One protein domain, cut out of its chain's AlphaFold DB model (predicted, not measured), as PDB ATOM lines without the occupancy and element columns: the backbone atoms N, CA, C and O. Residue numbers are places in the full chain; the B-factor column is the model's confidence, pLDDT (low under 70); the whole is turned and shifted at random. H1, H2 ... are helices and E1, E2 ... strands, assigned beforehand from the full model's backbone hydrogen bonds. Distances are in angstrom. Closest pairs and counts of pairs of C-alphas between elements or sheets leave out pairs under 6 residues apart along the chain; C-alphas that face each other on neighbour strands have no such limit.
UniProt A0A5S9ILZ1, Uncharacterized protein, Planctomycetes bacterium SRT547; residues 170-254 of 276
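This is residues 170 to 254 of the 276 residues of an uncharacterized protein of Planctomycetes bacterium SRT547 (UniProt A0A5S9ILZ1). What would one see first? A long thin rod: a two-stranded hairpin, E1 and E2, makes one end, the long helix H3 runs out to the other, and H2 bridges from the hairpin to the first part of H3, while the short H1 crosses H3. Residues 245 to 254 of H3 stick out free at the far end. What is it made of? The printed part has 85 residues with three named helices and two named strands, in the order H1, H2, E1, E2, H3; the sheet, order E1 - E2, is antiparallel, and the class is mostly helix. It is extended, with a radius of gyration of the C-alphas of 19.9 A and spans of 73 by 23 by 21 A.

Where are the strands? E1 is residues 203 to 208, 14.8 A from first to last C-alpha, beginning at C-alpha 203 at (30.182, -21.672, -35.039). E2 is residues 211 to 216, 15.9 A long. Where are the helices? H2 is residues 186 to 201, 22.4 A long, and H3 is residues 224 to 254, 44.2 A long, ending at C-alpha 254 at (34.913, 27.673, -60.796). H1 is residues 170 to 177, 10.6 A long, beginning at C-alpha 170 at (36.030, 12.361, -37.324).

How are the strands joined? E1 and E2 form a hairpin, antiparallel at 146 degrees between their directions, with N 204 and O 215 at 2.8 A and N 213 and O 206 at 2.8 A, both within hydrogen-bond range. What does H3 touch? With residues 226 to 233 alone it touches residues 189 to 193 of H2, at a steep tilt of 55 degrees, opposite ways; the closest C-alphas, of Arg 189 and Tyr 230, are 5.8 A apart. With residues 232 to 240 alone it touches H1, about perpendicular at 88 degrees; the closest C-alphas, of Glu 171 and Ala 239, are 5.3 A apart. What stays apart? H1 is apart from H2, E1 and E2, E1 is apart from H3, and H2 is only just apart from E2, with 8.1 A between their closest C-alphas. What do the helix backbones show? In H1, H2 and H3 every O i to N i+4 pair is within hydrogen-bond range.

How far does it reach? The two C-alphas farthest apart, those of Gly 210 and Asp 254, are 73.4 A apart. Without residues 245 to 254, the body spans 59 by 19 by 19 A. Is the printed part continuous? It has no cut; the links H2 to E1 and E1 to E2 are tight, and H1 to H2 and E2 to H3 are short. Where is confidence low? The mean pLDDT of the printed part is 80.9, and residues 181, 183 and 217 to 221 are under 70.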
ATOM      1  N   GLU A 170      35.191  13.564 -37.265       82.62
ATOM      2  CA  GLU A 170      36.030  12.361 -37.324       82.62
ATOM      3  C   GLU A 170      36.696  12.193 -38.699       82.62
ATOM      4  O   GLU A 170      37.884  11.894 -38.775       82.62
ATOM      5  N   GLU A 171      35.966  12.440 -39.792       84.56
ATOM      6  CA  GLU A 171      36.518  12.395 -41.155       84.56
ATOM      7  C   GLU A 171      37.599  13.470 -41.363       84.56
ATOM      8  O   GLU A 171      38.656  13.173 -41.923       84.56
ATOM      9  N   LYS A 172      37.390  14.694 -40.854       85.56
ATOM     10  CA  LYS A 172      38.390  15.778 -40.903       85.56
ATOM     11  C   LYS A 172      39.653  15.437 -40.115       85.56
ATOM     12  O   LYS A 172      40.751  15.639 -40.623       85.56
ATOM     13  N   GLU A 173      39.516  14.910 -38.901       85.06
ATOM     14  CA  GLU A 173      40.658  14.502 -38.070       85.06
ATOM     15  C   GLU A 173      41.467  13.377 -38.728       85.06
ATOM     16  O   GLU A 173      42.699  13.391 -38.703       85.06
ATOM     17  N   VAL A 174      40.783  12.412 -39.351       83.69
ATOM     18  CA  VAL A 174      41.434  11.313 -40.069       83.69
ATOM     19  C   VAL A 174      42.151  11.816 -41.326       83.69
ATOM     20  O   VAL A 174      43.275  11.385 -41.563       83.69
ATOM     21  N   LEU A 175      41.571  12.760 -42.079       83.00
ATOM     22  CA  LEU A 175      42.236  13.391 -43.231       83.00
ATOM     23  C   LEU A 175      43.429  14.274 -42.832       83.00
ATOM     24  O   LEU A 175      44.419  14.311 -43.555       83.00
ATOM     25  N   GLN A 176      43.374  14.958 -41.684       83.50
ATOM     26  CA  GLN A 176      44.517  15.722 -41.161       83.50
ATOM     27  C   GLN A 176      45.677  14.810 -40.758       83.50
ATOM     28  O   GLN A 176      46.835  15.133 -41.008       83.50
ATOM     29  N   GLN A 177      45.371  13.672 -40.131       80.81
ATOM     30  CA  GLN A 177      46.383  12.672 -39.785       80.81
ATOM     31  C   GLN A 177      46.916  11.950 -41.034       80.81
ATOM     32  O   GLN A 177      48.079  11.555 -41.049       80.81
ATOM     33  N   PHE A 178      46.078  11.776 -42.062       78.69
ATOM     34  CA  PHE A 178      46.390  11.020 -43.273       78.69
ATOM     35  C   PHE A 178      45.768  11.675 -44.519       78.69
ATOM     36  O   PHE A 178      44.604  11.407 -44.838       78.69
ATOM     37  N   PRO A 179      46.524  12.503 -45.258       78.94
ATOM     38  CA  PRO A 179      45.992  13.220 -46.411       78.94
ATOM     39  C   PRO A 179      45.641  12.281 -47.584       78.94
ATOM     40  O   PRO A 179      46.136  11.148 -47.653       78.94
ATOM     41  N   PRO A 180      44.800  12.735 -48.532       71.44
ATOM     42  CA  PRO A 180      44.524  12.006 -49.768       71.44
ATOM     43  C   PRO A 180      45.834  11.751 -50.530       71.44
ATOM     44  O   PRO A 180      46.564  12.688 -50.835       71.44
ATOM     45  N   GLY A 181      46.149  10.482 -50.803       68.19
ATOM     46  CA  GLY A 181      47.431  10.067 -51.395       68.19
ATOM     47  C   GLY A 181      48.381   9.360 -50.425       68.19
ATOM     48  O   GLY A 181      49.387   8.810 -50.860       68.19
ATOM     49  N   ALA A 182      48.053   9.304 -49.129       73.62
ATOM     50  CA  ALA A 182      48.739   8.414 -48.199       73.62
ATOM     51  C   ALA A 182      48.505   6.941 -48.587       73.62
ATOM     52  O   ALA A 182      47.359   6.503 -48.724       73.62
ATOM     53  N   GLU A 183      49.581   6.166 -48.728       67.00
ATOM     54  CA  GLU A 183      49.512   4.728 -48.998       67.00
ATOM     55  C   GLU A 183      49.085   3.974 -47.733       67.00
ATOM     56  O   GLU A 183      49.896   3.527 -46.922       67.00
ATOM     57  N   TRP A 184      47.775   3.847 -47.535       73.25
ATOM     58  CA  TRP A 184      47.249   2.887 -46.576       73.25
ATOM     59  C   TRP A 184      47.328   1.475 -47.158       73.25
ATOM     60  O   TRP A 184      46.982   1.236 -48.315       73.25
ATOM     61  N   ASN A 185      47.747   0.516 -46.334       82.62
ATOM     62  CA  ASN A 185      47.877  -0.875 -46.746       82.62
ATOM     63  C   ASN A 185      46.494  -1.534 -46.913       82.62
ATOM     64  O   ASN A 185      45.893  -2.023 -45.950       82.62
ATOM     65  N   SER A 186      45.978  -1.532 -48.143       83.44
ATOM     66  CA  SER A 186      44.685  -2.128 -48.500       83.44
ATOM     67  C   SER A 186      44.644  -3.632 -48.223       83.44
ATOM     68  O   SER A 186      43.648  -4.149 -47.713       83.44
ATOM     69  N   GLU A 187      45.754  -4.333 -48.458       85.19
ATOM     70  CA  GLU A 187      45.848  -5.766 -48.197       85.19
ATOM     71  C   GLU A 187      45.721  -6.091 -46.708       85.19
ATOM     72  O   GLU A 187      45.117  -7.098 -46.334       85.19
ATOM     73  N   GLU A 188      46.293  -5.256 -45.837       84.06
ATOM     74  CA  GLU A 188      46.175  -5.411 -44.386       84.06
ATOM     75  C   GLU A 188      44.726  -5.219 -43.932       84.06
ATOM     76  O   GLU A 188      44.206  -6.015 -43.144       84.06
ATOM     77  N   ARG A 189      44.027  -4.232 -44.505       86.44
ATOM     78  CA  ARG A 189      42.599  -4.011 -44.255       86.44
ATOM     79  C   ARG A 189      41.772  -5.226 -44.657       86.44
ATOM     80  O   ARG A 189      40.923  -5.661 -43.875       86.44
ATOM     81  N   ASP A 190      42.018  -5.799 -45.830       87.62
ATOM     82  CA  ASP A 190      41.256  -6.948 -46.321       87.62
ATOM     83  C   ASP A 190      41.558  -8.230 -45.543       87.62
ATOM     84  O   ASP A 190      40.639  -8.993 -45.222       87.62
ATOM     85  N   LYS A 191      42.814  -8.439 -45.131       87.38
ATOM     86  CA  LYS A 191      43.188  -9.522 -44.208       87.38
ATOM     87  C   LYS A 191      42.426  -9.392 -42.884       87.38
ATOM     88  O   LYS A 191      41.827 -10.369 -42.425       87.38
ATOM     89  N   ILE A 192      42.369  -8.190 -42.308       85.94
ATOM     90  CA  ILE A 192      41.621  -7.907 -41.076       85.94
ATOM     91  C   ILE A 192      40.108  -8.103 -41.280       85.94
ATOM     92  O   ILE A 192      39.444  -8.719 -40.441       85.94
ATOM     93  N   HIS A 193      39.554  -7.654 -42.409       86.75
ATOM     94  CA  HIS A 193      38.142  -7.836 -42.752       86.75
ATOM     95  C   HIS A 193      37.763  -9.321 -42.829       86.75
ATOM     96  O   HIS A 193      36.773  -9.760 -42.236       86.75
ATOM     97  N   GLN A 194      38.588 -10.127 -43.503       86.06
ATOM     98  CA  GLN A 194      38.395 -11.572 -43.588       86.06
ATOM     99  C   GLN A 194      38.467 -12.236 -42.210       86.06
ATOM    100  O   GLN A 194      37.653 -13.113 -41.916       86.06
ATOM    101  N   GLN A 195      39.393 -11.819 -41.344       83.75
ATOM    102  CA  GLN A 195      39.477 -12.326 -39.972       83.75
ATOM    103  C   GLN A 195      38.235 -11.963 -39.146       83.75
ATOM    104  O   GLN A 195      37.685 -12.834 -38.470       83.75
ATOM    105  N   LEU A 196      37.738 -10.724 -39.243       82.81
ATOM    106  CA  LEU A 196      36.495 -10.297 -38.588       82.81
ATOM    107  C   LEU A 196      35.287 -11.108 -39.074       82.81
ATOM    108  O   LEU A 196      34.499 -11.580 -38.252       82.81
ATOM    109  N   ASN A 197      35.160 -11.328 -40.384       82.56
ATOM    110  CA  ASN A 197      34.073 -12.124 -40.960       82.56
ATOM    111  C   ASN A 197      34.163 -13.599 -40.557       82.56
ATOM    112  O   ASN A 197      33.155 -14.196 -40.176       82.56
ATOM    113  N   ARG A 198      35.368 -14.183 -40.561       79.50
ATOM    114  CA  ARG A 198      35.601 -15.541 -40.049       79.50
ATOM    115  C   ARG A 198      35.203 -15.634 -38.580       79.50
ATOM    116  O   ARG A 198      34.447 -16.528 -38.227       79.50
ATOM    117  N   ALA A 199      35.621 -14.691 -37.739       75.75
ATOM    118  CA  ALA A 199      35.252 -14.655 -36.323       75.75
ATOM    119  C   ALA A 199      33.737 -14.477 -36.103       75.75
ATOM    120  O   ALA A 199      33.168 -15.039 -35.166       75.75
ATOM    121  N   ARG A 200      33.059 -13.712 -36.970       74.38
ATOM    122  CA  ARG A 200      31.601 -13.531 -36.930       74.38
ATOM    123  C   ARG A 200      30.857 -14.823 -37.268       74.38
ATOM    124  O   ARG A 200      29.866 -15.117 -36.602       74.38
ATOM    125  N   ASN A 201      31.362 -15.578 -38.243       75.00
ATOM    126  CA  ASN A 201      30.686 -16.734 -38.835       75.00
ATOM    127  C   ASN A 201      31.175 -18.094 -38.304       75.00
ATOM    128  O   ASN A 201      30.678 -19.133 -38.737       75.00
ATOM    129  N   LYS A 202      32.138 -18.126 -37.373       75.00
ATOM    130  CA  LYS A 202      32.656 -19.380 -36.810       75.00
ATOM    131  C   LYS A 202      31.758 -19.882 -35.678       75.00
ATOM    132  O   LYS A 202      31.765 -19.367 -34.555       75.00
ATOM    133  N   PHE A 203      31.004 -20.929 -35.987       75.12
ATOM    134  CA  PHE A 203      30.182 -21.672 -35.039       75.12
ATOM    135  C   PHE A 203      30.674 -23.115 -34.954       75.12
ATOM    136  O   PHE A 203      31.046 -23.715 -35.960       75.12
ATOM    137  N   THR A 204      30.661 -23.686 -33.754       75.06
ATOM    138  CA  THR A 204      30.897 -25.117 -33.540       75.06
ATOM    139  C   THR A 204      29.632 -25.784 -33.054       75.06
ATOM    140  O   THR A 204      28.958 -25.278 -32.158       75.06
ATOM    141  N   VAL A 205      29.350 -26.958 -33.606       80.75
ATOM    142  CA  VAL A 205      28.312 -27.846 -33.088       80.75
ATOM    143  C   VAL A 205      28.925 -28.672 -31.962       80.75
ATOM    144  O   VAL A 205      29.905 -29.380 -32.187       80.75
ATOM    145  N   ARG A 206      28.366 -28.584 -30.756       79.69
ATOM    146  CA  ARG A 206      28.770 -29.393 -29.596       79.69
ATOM    147  C   ARG A 206      27.591 -30.217 -29.098       79.69
ATOM    148  O   ARG A 206      26.446 -29.792 -29.216       79.69
ATOM    149  N   GLN A 207      27.865 -31.391 -28.541       82.62
ATOM    150  CA  GLN A 207      26.863 -32.143 -27.791       82.62
ATOM    151  C   GLN A 207      26.917 -31.717 -26.326       82.62
ATOM    152  O   GLN A 207      27.951 -31.853 -25.680       82.62
ATOM    153  N   ILE A 208      25.808 -31.188 -25.817       79.69
ATOM    154  CA  ILE A 208      25.634 -30.834 -24.406       79.69
ATOM    155  C   ILE A 208      24.377 -31.565 -23.939       79.69
ATOM    156  O   ILE A 208      23.313 -31.401 -24.537       79.69
ATOM    157  N   ASN A 209      24.500 -32.411 -22.914       80.62
ATOM    158  CA  ASN A 209      23.399 -33.211 -22.359       80.62
ATOM    159  C   ASN A 209      22.624 -34.013 -23.429       80.62
ATOM    160  O   ASN A 209      21.397 -33.969 -23.493       80.62
ATOM    161  N   GLY A 210      23.341 -34.686 -24.337       83.94
ATOM    162  CA  GLY A 210      22.745 -35.510 -25.400       83.94
ATOM    163  C   GLY A 210      22.106 -34.737 -26.565       83.94
ATOM    164  O   GLY A 210      21.707 -35.354 -27.552       83.94
ATOM    165  N   ARG A 211      22.045 -33.397 -26.519       78.06
ATOM    166  CA  ARG A 211      21.494 -32.549 -27.593       78.06
ATOM    167  C   ARG A 211      22.606 -31.840 -28.369       78.06
ATOM    168  O   ARG A 211      23.580 -31.377 -27.777       78.06
ATOM    169  N   ARG A 212      22.464 -31.730 -29.698       84.88
ATOM    170  CA  ARG A 212      23.355 -30.910 -30.542       84.88
ATOM    171  C   ARG A 212      23.011 -29.433 -30.336       84.88
ATOM    172  O   ARG A 212      21.896 -29.017 -30.632       84.88
ATOM    173  N   VAL A 213      23.969 -28.651 -29.852       81.88
ATOM    174  CA  VAL A 213      23.856 -27.205 -29.628       81.88
ATOM    175  C   VAL A 213      24.891 -26.493 -30.499       81.88
ATOM    176  O   VAL A 213      26.064 -26.867 -30.516       81.88
ATOM    177  N   ILE A 214      24.461 -25.466 -31.236       79.88
ATOM    178  CA  ILE A 214      25.353 -24.596 -32.010       79.88
ATOM    179  C   ILE A 214      25.856 -23.500 -31.069       79.88
ATOM    180  O   ILE A 214      25.076 -22.685 -30.586       79.88
ATOM    181  N   GLN A 215      27.159 -23.478 -30.798       74.12
ATOM    182  CA  GLN A 215      27.801 -22.439 -29.998       74.12
ATOM    183  C   GLN A 215      28.753 -21.619 -30.861       74.12
ATOM    184  O   GLN A 215      29.519 -22.161 -31.660       74.12
ATOM    185  N   LYS A 216      28.737 -20.298 -30.675       73.38
ATOM    186  CA  LYS A 216      29.723 -19.406 -31.285       73.38
ATOM    187  C   LYS A 216      31.090 -19.697 -30.672       73.38
ATOM    188  O   LYS A 216      31.246 -19.629 -29.453       73.38
ATOM    189  N   THR A 217      32.086 -20.019 -31.491       63.41
ATOM    190  CA  THR A 217      33.451 -20.158 -30.980       63.41
ATOM    191  C   THR A 217      34.015 -18.776 -30.707       63.41
ATOM    192  O   THR A 217      34.143 -17.976 -31.625       63.41
ATOM    193  N   PHE A 218      34.383 -18.501 -29.458       56.31
ATOM    194  CA  PHE A 218      34.944 -17.210 -29.045       56.31
ATOM    195  C   PHE A 218      36.393 -16.979 -29.532       56.31
ATOM    196  O   PHE A 218      36.997 -15.953 -29.235       56.31
ATOM    197  N   PHE A 219      36.975 -17.930 -30.271       49.22
ATOM    198  CA  PHE A 219      38.383 -17.904 -30.661       49.22
ATOM    199  C   PHE A 219      38.630 -17.146 -31.969       49.22
ATOM    200  O   PHE A 219      38.133 -17.544 -33.025       49.22
ATOM    201  N   GLY A 220      39.495 -16.127 -31.887       56.50
ATOM    202  CA  GLY A 220      40.128 -15.475 -33.039       56.50
ATOM    203  C   GLY A 220      39.538 -14.119 -33.409       56.50
ATOM    204  O   GLY A 220      39.191 -13.897 -34.562       56.50
ATOM    205  N   GLY A 221      39.396 -13.215 -32.440       66.31
ATOM    206  CA  GLY A 221      39.096 -11.818 -32.730       66.31
ATOM    207  C   GLY A 221      40.367 -11.038 -33.053       66.31
ATOM    208  O   GLY A 221      41.327 -11.096 -32.295       66.31
ATOM    209  N   VAL A 222      40.314 -10.267 -34.134       75.25
ATOM    210  CA  VAL A 222      41.249  -9.185 -34.475       75.25
ATOM    211  C   VAL A 222      41.560  -8.326 -33.240       75.25
ATOM    212  O   VAL A 222      40.630  -7.981 -32.492       75.25
ATOM    213  N   ASN A 223      42.837  -7.992 -33.018       84.25
ATOM    214  CA  ASN A 223      43.314  -7.248 -31.849       84.25
ATOM    215  C   ASN A 223      42.751  -5.810 -31.834       84.25
ATOM    216  O   ASN A 223      42.304  -5.283 -32.854       84.25
ATOM    217  N   LYS A 224      42.771  -5.126 -30.680       84.50
ATOM    218  CA  LYS A 224      42.242  -3.755 -30.539       84.50
ATOM    219  C   LYS A 224      42.868  -2.798 -31.560       84.50
ATOM    220  O   LYS A 224      42.132  -2.024 -32.161       84.50
ATOM    221  N   LYS A 225      44.186  -2.901 -31.783       85.31
ATOM    222  CA  LYS A 225      44.931  -2.083 -32.756       85.31
ATOM    223  C   LYS A 225      44.448  -2.299 -34.193       85.31
ATOM    224  O   LYS A 225      44.109  -1.340 -34.876       85.31
ATOM    225  N   GLU A 226      44.329  -3.549 -34.618       83.75
ATOM    226  CA  GLU A 226      43.848  -3.918 -35.953       83.75
ATOM    227  C   GLU A 226      42.373  -3.513 -36.161       83.75
ATOM    228  O   GLU A 226      41.998  -3.024 -37.222       83.75
ATOM    229  N   ARG A 227      41.524  -3.613 -35.125       82.88
ATOM    230  CA  ARG A 227      40.141  -3.095 -35.184       82.88
ATOM    231  C   ARG A 227      40.097  -1.579 -35.323       82.88
ATOM    232  O   ARG A 227      39.247  -1.067 -36.045       82.88
ATOM    233  N   THR A 228      40.955  -0.857 -34.602       85.44
ATOM    234  CA  THR A 228      41.043   0.603 -34.736       85.44
ATOM    235  C   THR A 228      41.587   1.007 -36.098       85.44
ATOM    236  O   THR A 228      41.056   1.944 -36.677       85.44
ATOM    237  N   PHE A 229      42.566   0.271 -36.632       86.75
ATOM    238  CA  PHE A 229      43.067   0.459 -37.991       86.75
ATOM    239  C   PHE A 229      41.946   0.272 -39.013       86.75
ATOM    240  O   PHE A 229      41.656   1.201 -39.754       86.75
ATOM    241  N   TYR A 230      41.235  -0.860 -38.975       86.00
ATOM    242  CA  TYR A 230      40.124  -1.150 -39.886       86.00
ATOM    243  C   TYR A 230      39.043  -0.059 -39.855       86.00
ATOM    244  O   TYR A 230      38.595   0.410 -40.897       86.00
ATOM    245  N   LYS A 231      38.657   0.399 -38.655       85.69
ATOM    246  CA  LYS A 231      37.684   1.490 -38.501       85.69
ATOM    247  C   LYS A 231      38.186   2.807 -39.086       85.69
ATOM    248  O   LYS A 231      37.437   3.464 -39.797       85.69
ATOM    249  N   LYS A 232      39.428   3.195 -38.783       86.94
ATOM    250  CA  LYS A 232      40.012   4.432 -39.315       86.94
ATOM    251  C   LYS A 232      40.183   4.365 -40.834       86.94
ATOM    252  O   LYS A 232      39.904   5.359 -41.483       86.94
ATOM    253  N   TYR A 233      40.548   3.204 -41.385       87.06
ATOM    254  CA  TYR A 233      40.646   2.972 -42.829       87.06
ATOM    255  C   TYR A 233      39.290   3.196 -43.510       87.06
ATOM    256  O   TYR A 233      39.195   3.956 -44.468       87.06
ATOM    257  N   ASP A 234      38.224   2.564 -43.006       85.38
ATOM    258  CA  ASP A 234      36.883   2.694 -43.588       85.38
ATOM    259  C   ASP A 234      36.358   4.146 -43.500       85.38
ATOM    260  O   ASP A 234      35.660   4.604 -44.405       85.38
ATOM    261  N   VAL A 235      36.693   4.886 -42.434       87.38
ATOM    262  CA  VAL A 235      36.373   6.322 -42.305       87.38
ATOM    263  C   VAL A 235      37.212   7.164 -43.270       87.38
ATOM    264  O   VAL A 235      36.672   8.050 -43.925       87.38
ATOM    265  N   TRP A 236      38.506   6.868 -43.399       88.44
ATOM    266  CA  TRP A 236      39.419   7.557 -44.308       88.44
ATOM    267  C   TRP A 236      38.982   7.420 -45.769       88.44
ATOM    268  O   TRP A 236      38.895   8.429 -46.457       88.44
ATOM    269  N   LEU A 237      38.620   6.212 -46.225       86.56
ATOM    270  CA  LEU A 237      38.103   5.993 -47.584       86.56
ATOM    271  C   LEU A 237      36.898   6.891 -47.886       86.56
ATOM    272  O   LEU A 237      36.891   7.602 -48.886       86.56
ATOM    273  N   LYS A 238      35.911   6.914 -46.982       87.19
ATOM    274  CA  LYS A 238      34.725   7.769 -47.127       87.19
ATOM    275  C   LYS A 238      35.089   9.249 -47.158       87.19
ATOM    276  O   LYS A 238      34.521   9.997 -47.946       87.19
ATOM    277  N   ALA A 239      36.021   9.668 -46.307       86.88
ATOM    278  CA  ALA A 239      36.475  11.048 -46.245       86.88
ATOM    279  C   ALA A 239      37.200  11.469 -47.535       86.88
ATOM    280  O   ALA A 239      36.957  12.561 -48.035       86.88
ATOM    281  N   VAL A 240      38.042  10.596 -48.099       86.44
ATOM    282  CA  VAL A 240      38.732  10.829 -49.377       86.44
ATOM    283  C   VAL A 240      37.733  10.935 -50.526       86.44
ATOM    284  O   VAL A 240      37.853  11.848 -51.338       86.44
ATOM    285  N   ASP A 241      36.743  10.046 -50.590       86.50
ATOM    286  CA  ASP A 241      35.721  10.087 -51.640       86.50
ATOM    287  C   ASP A 241      34.866  11.359 -51.544       86.50
ATOM    288  O   ASP A 241      34.664  12.036 -52.551       86.50
ATOM    289  N   LYS A 242      34.447  11.754 -50.331       87.31
ATOM    290  CA  LYS A 242      33.753  13.033 -50.098       87.31
ATOM    291  C   LYS A 242      34.608  14.235 -50.485       87.31
ATOM    292  O   LYS A 242      34.102  15.154 -51.116       87.31
ATOM    293  N   GLN A 243      35.891  14.237 -50.120       85.00
ATOM    294  CA  GLN A 243      36.804  15.330 -50.452       85.00
ATOM    295  C   GLN A 243      36.979  15.457 -51.969       85.00
ATOM    296  O   GLN A 243      36.860  16.556 -52.491       85.00
ATOM    297  N   LYS A 244      37.165  14.341 -52.686       86.12
ATOM    298  CA  LYS A 244      37.244  14.341 -54.157       86.12
ATOM    299  C   LYS A 244      35.974  14.875 -54.808       86.12
ATOM    300  O   LYS A 244      36.064  15.588 -55.801       86.12
ATOM    301  N   GLU A 245      34.807  14.521 -54.281       84.88
ATOM    302  CA  GLU A 245      33.539  15.003 -54.826       84.88
ATOM    303  C   GLU A 245      33.325  16.495 -54.534       84.88
ATOM    304  O   GLU A 245      32.895  17.231 -55.414       84.88
ATOM    305  N   LEU A 246      33.713  16.976 -53.347       85.19
ATOM    306  CA  LEU A 246      33.744  18.411 -53.042       85.19
ATOM    307  C   LEU A 246      34.714  19.173 -53.954       85.19
ATOM    308  O   LEU A 246      34.379  20.257 -54.420       85.19
ATOM    309  N   ASP A 247      35.896  18.615 -54.222       85.31
ATOM    310  CA  ASP A 247      36.888  19.230 -55.108       85.31
ATOM    311  C   ASP A 247      36.385  19.273 -56.563       85.31
ATOM    312  O   ASP A 247      36.596  20.266 -57.254       85.31
ATOM    313  N   ARG A 248      35.652  18.245 -57.019       86.06
ATOM    314  CA  ARG A 248      34.976  18.239 -58.331       86.06
ATOM    315  C   ARG A 248      33.863  19.274 -58.430       86.06
ATOM    316  O   ARG A 248      33.775  19.951 -59.445       86.06
ATOM    317  N   LEU A 249      33.016  19.382 -57.405       84.06
ATOM    318  CA  LEU A 249      31.938  20.372 -57.386       84.06
ATOM    319  C   LEU A 249      32.489  21.798 -57.397       84.06
ATOM    320  O   LEU A 249      31.982  22.621 -58.145       84.06
ATOM    321  N   LYS A 250      33.561  22.064 -56.641       85.88
ATOM    322  CA  LYS A 250      34.263  23.352 -56.700       85.88
ATOM    323  C   LYS A 250      34.852  23.628 -58.076       85.88
ATOM    324  O   LYS A 250      34.698  24.727 -58.572       85.88
ATOM    325  N   ALA A 251      35.487  22.635 -58.701       86.00
ATOM    326  CA  ALA A 251      36.029  22.803 -60.047       86.00
ATOM    327  C   ALA A 251      34.936  23.135 -61.077       86.00
ATOM    328  O   ALA A 251      35.165  23.963 -61.947       86.00
ATOM    329  N   LEU A 252      33.746  22.536 -60.957       85.19
ATOM    330  CA  LEU A 252      32.592  22.874 -61.798       85.19
ATOM    331  C   LEU A 252      32.050  24.282 -61.503       85.19
ATOM    332  O   LEU A 252      31.749  25.015 -62.435       85.19
ATOM    333  N   GLU A 253      31.967  24.679 -60.231       80.62
ATOM    334  CA  GLU A 253      31.550  26.031 -59.824       80.62
ATOM    335  C   GLU A 253      32.540  27.109 -60.312       80.62
ATOM    336  O   GLU A 253      32.124  28.168 -60.778       80.62
ATOM    337  N   ASP A 254      33.843  26.810 -60.283       79.62
ATOM    338  CA  ASP A 254      34.913  27.673 -60.796       79.62
ATOM    339  C   ASP A 254      34.931  27.735 -62.341       79.62
ATOM    340  O   ASP A 254      35.324  28.752 -62.911       79.62
TER     341      ASP A 254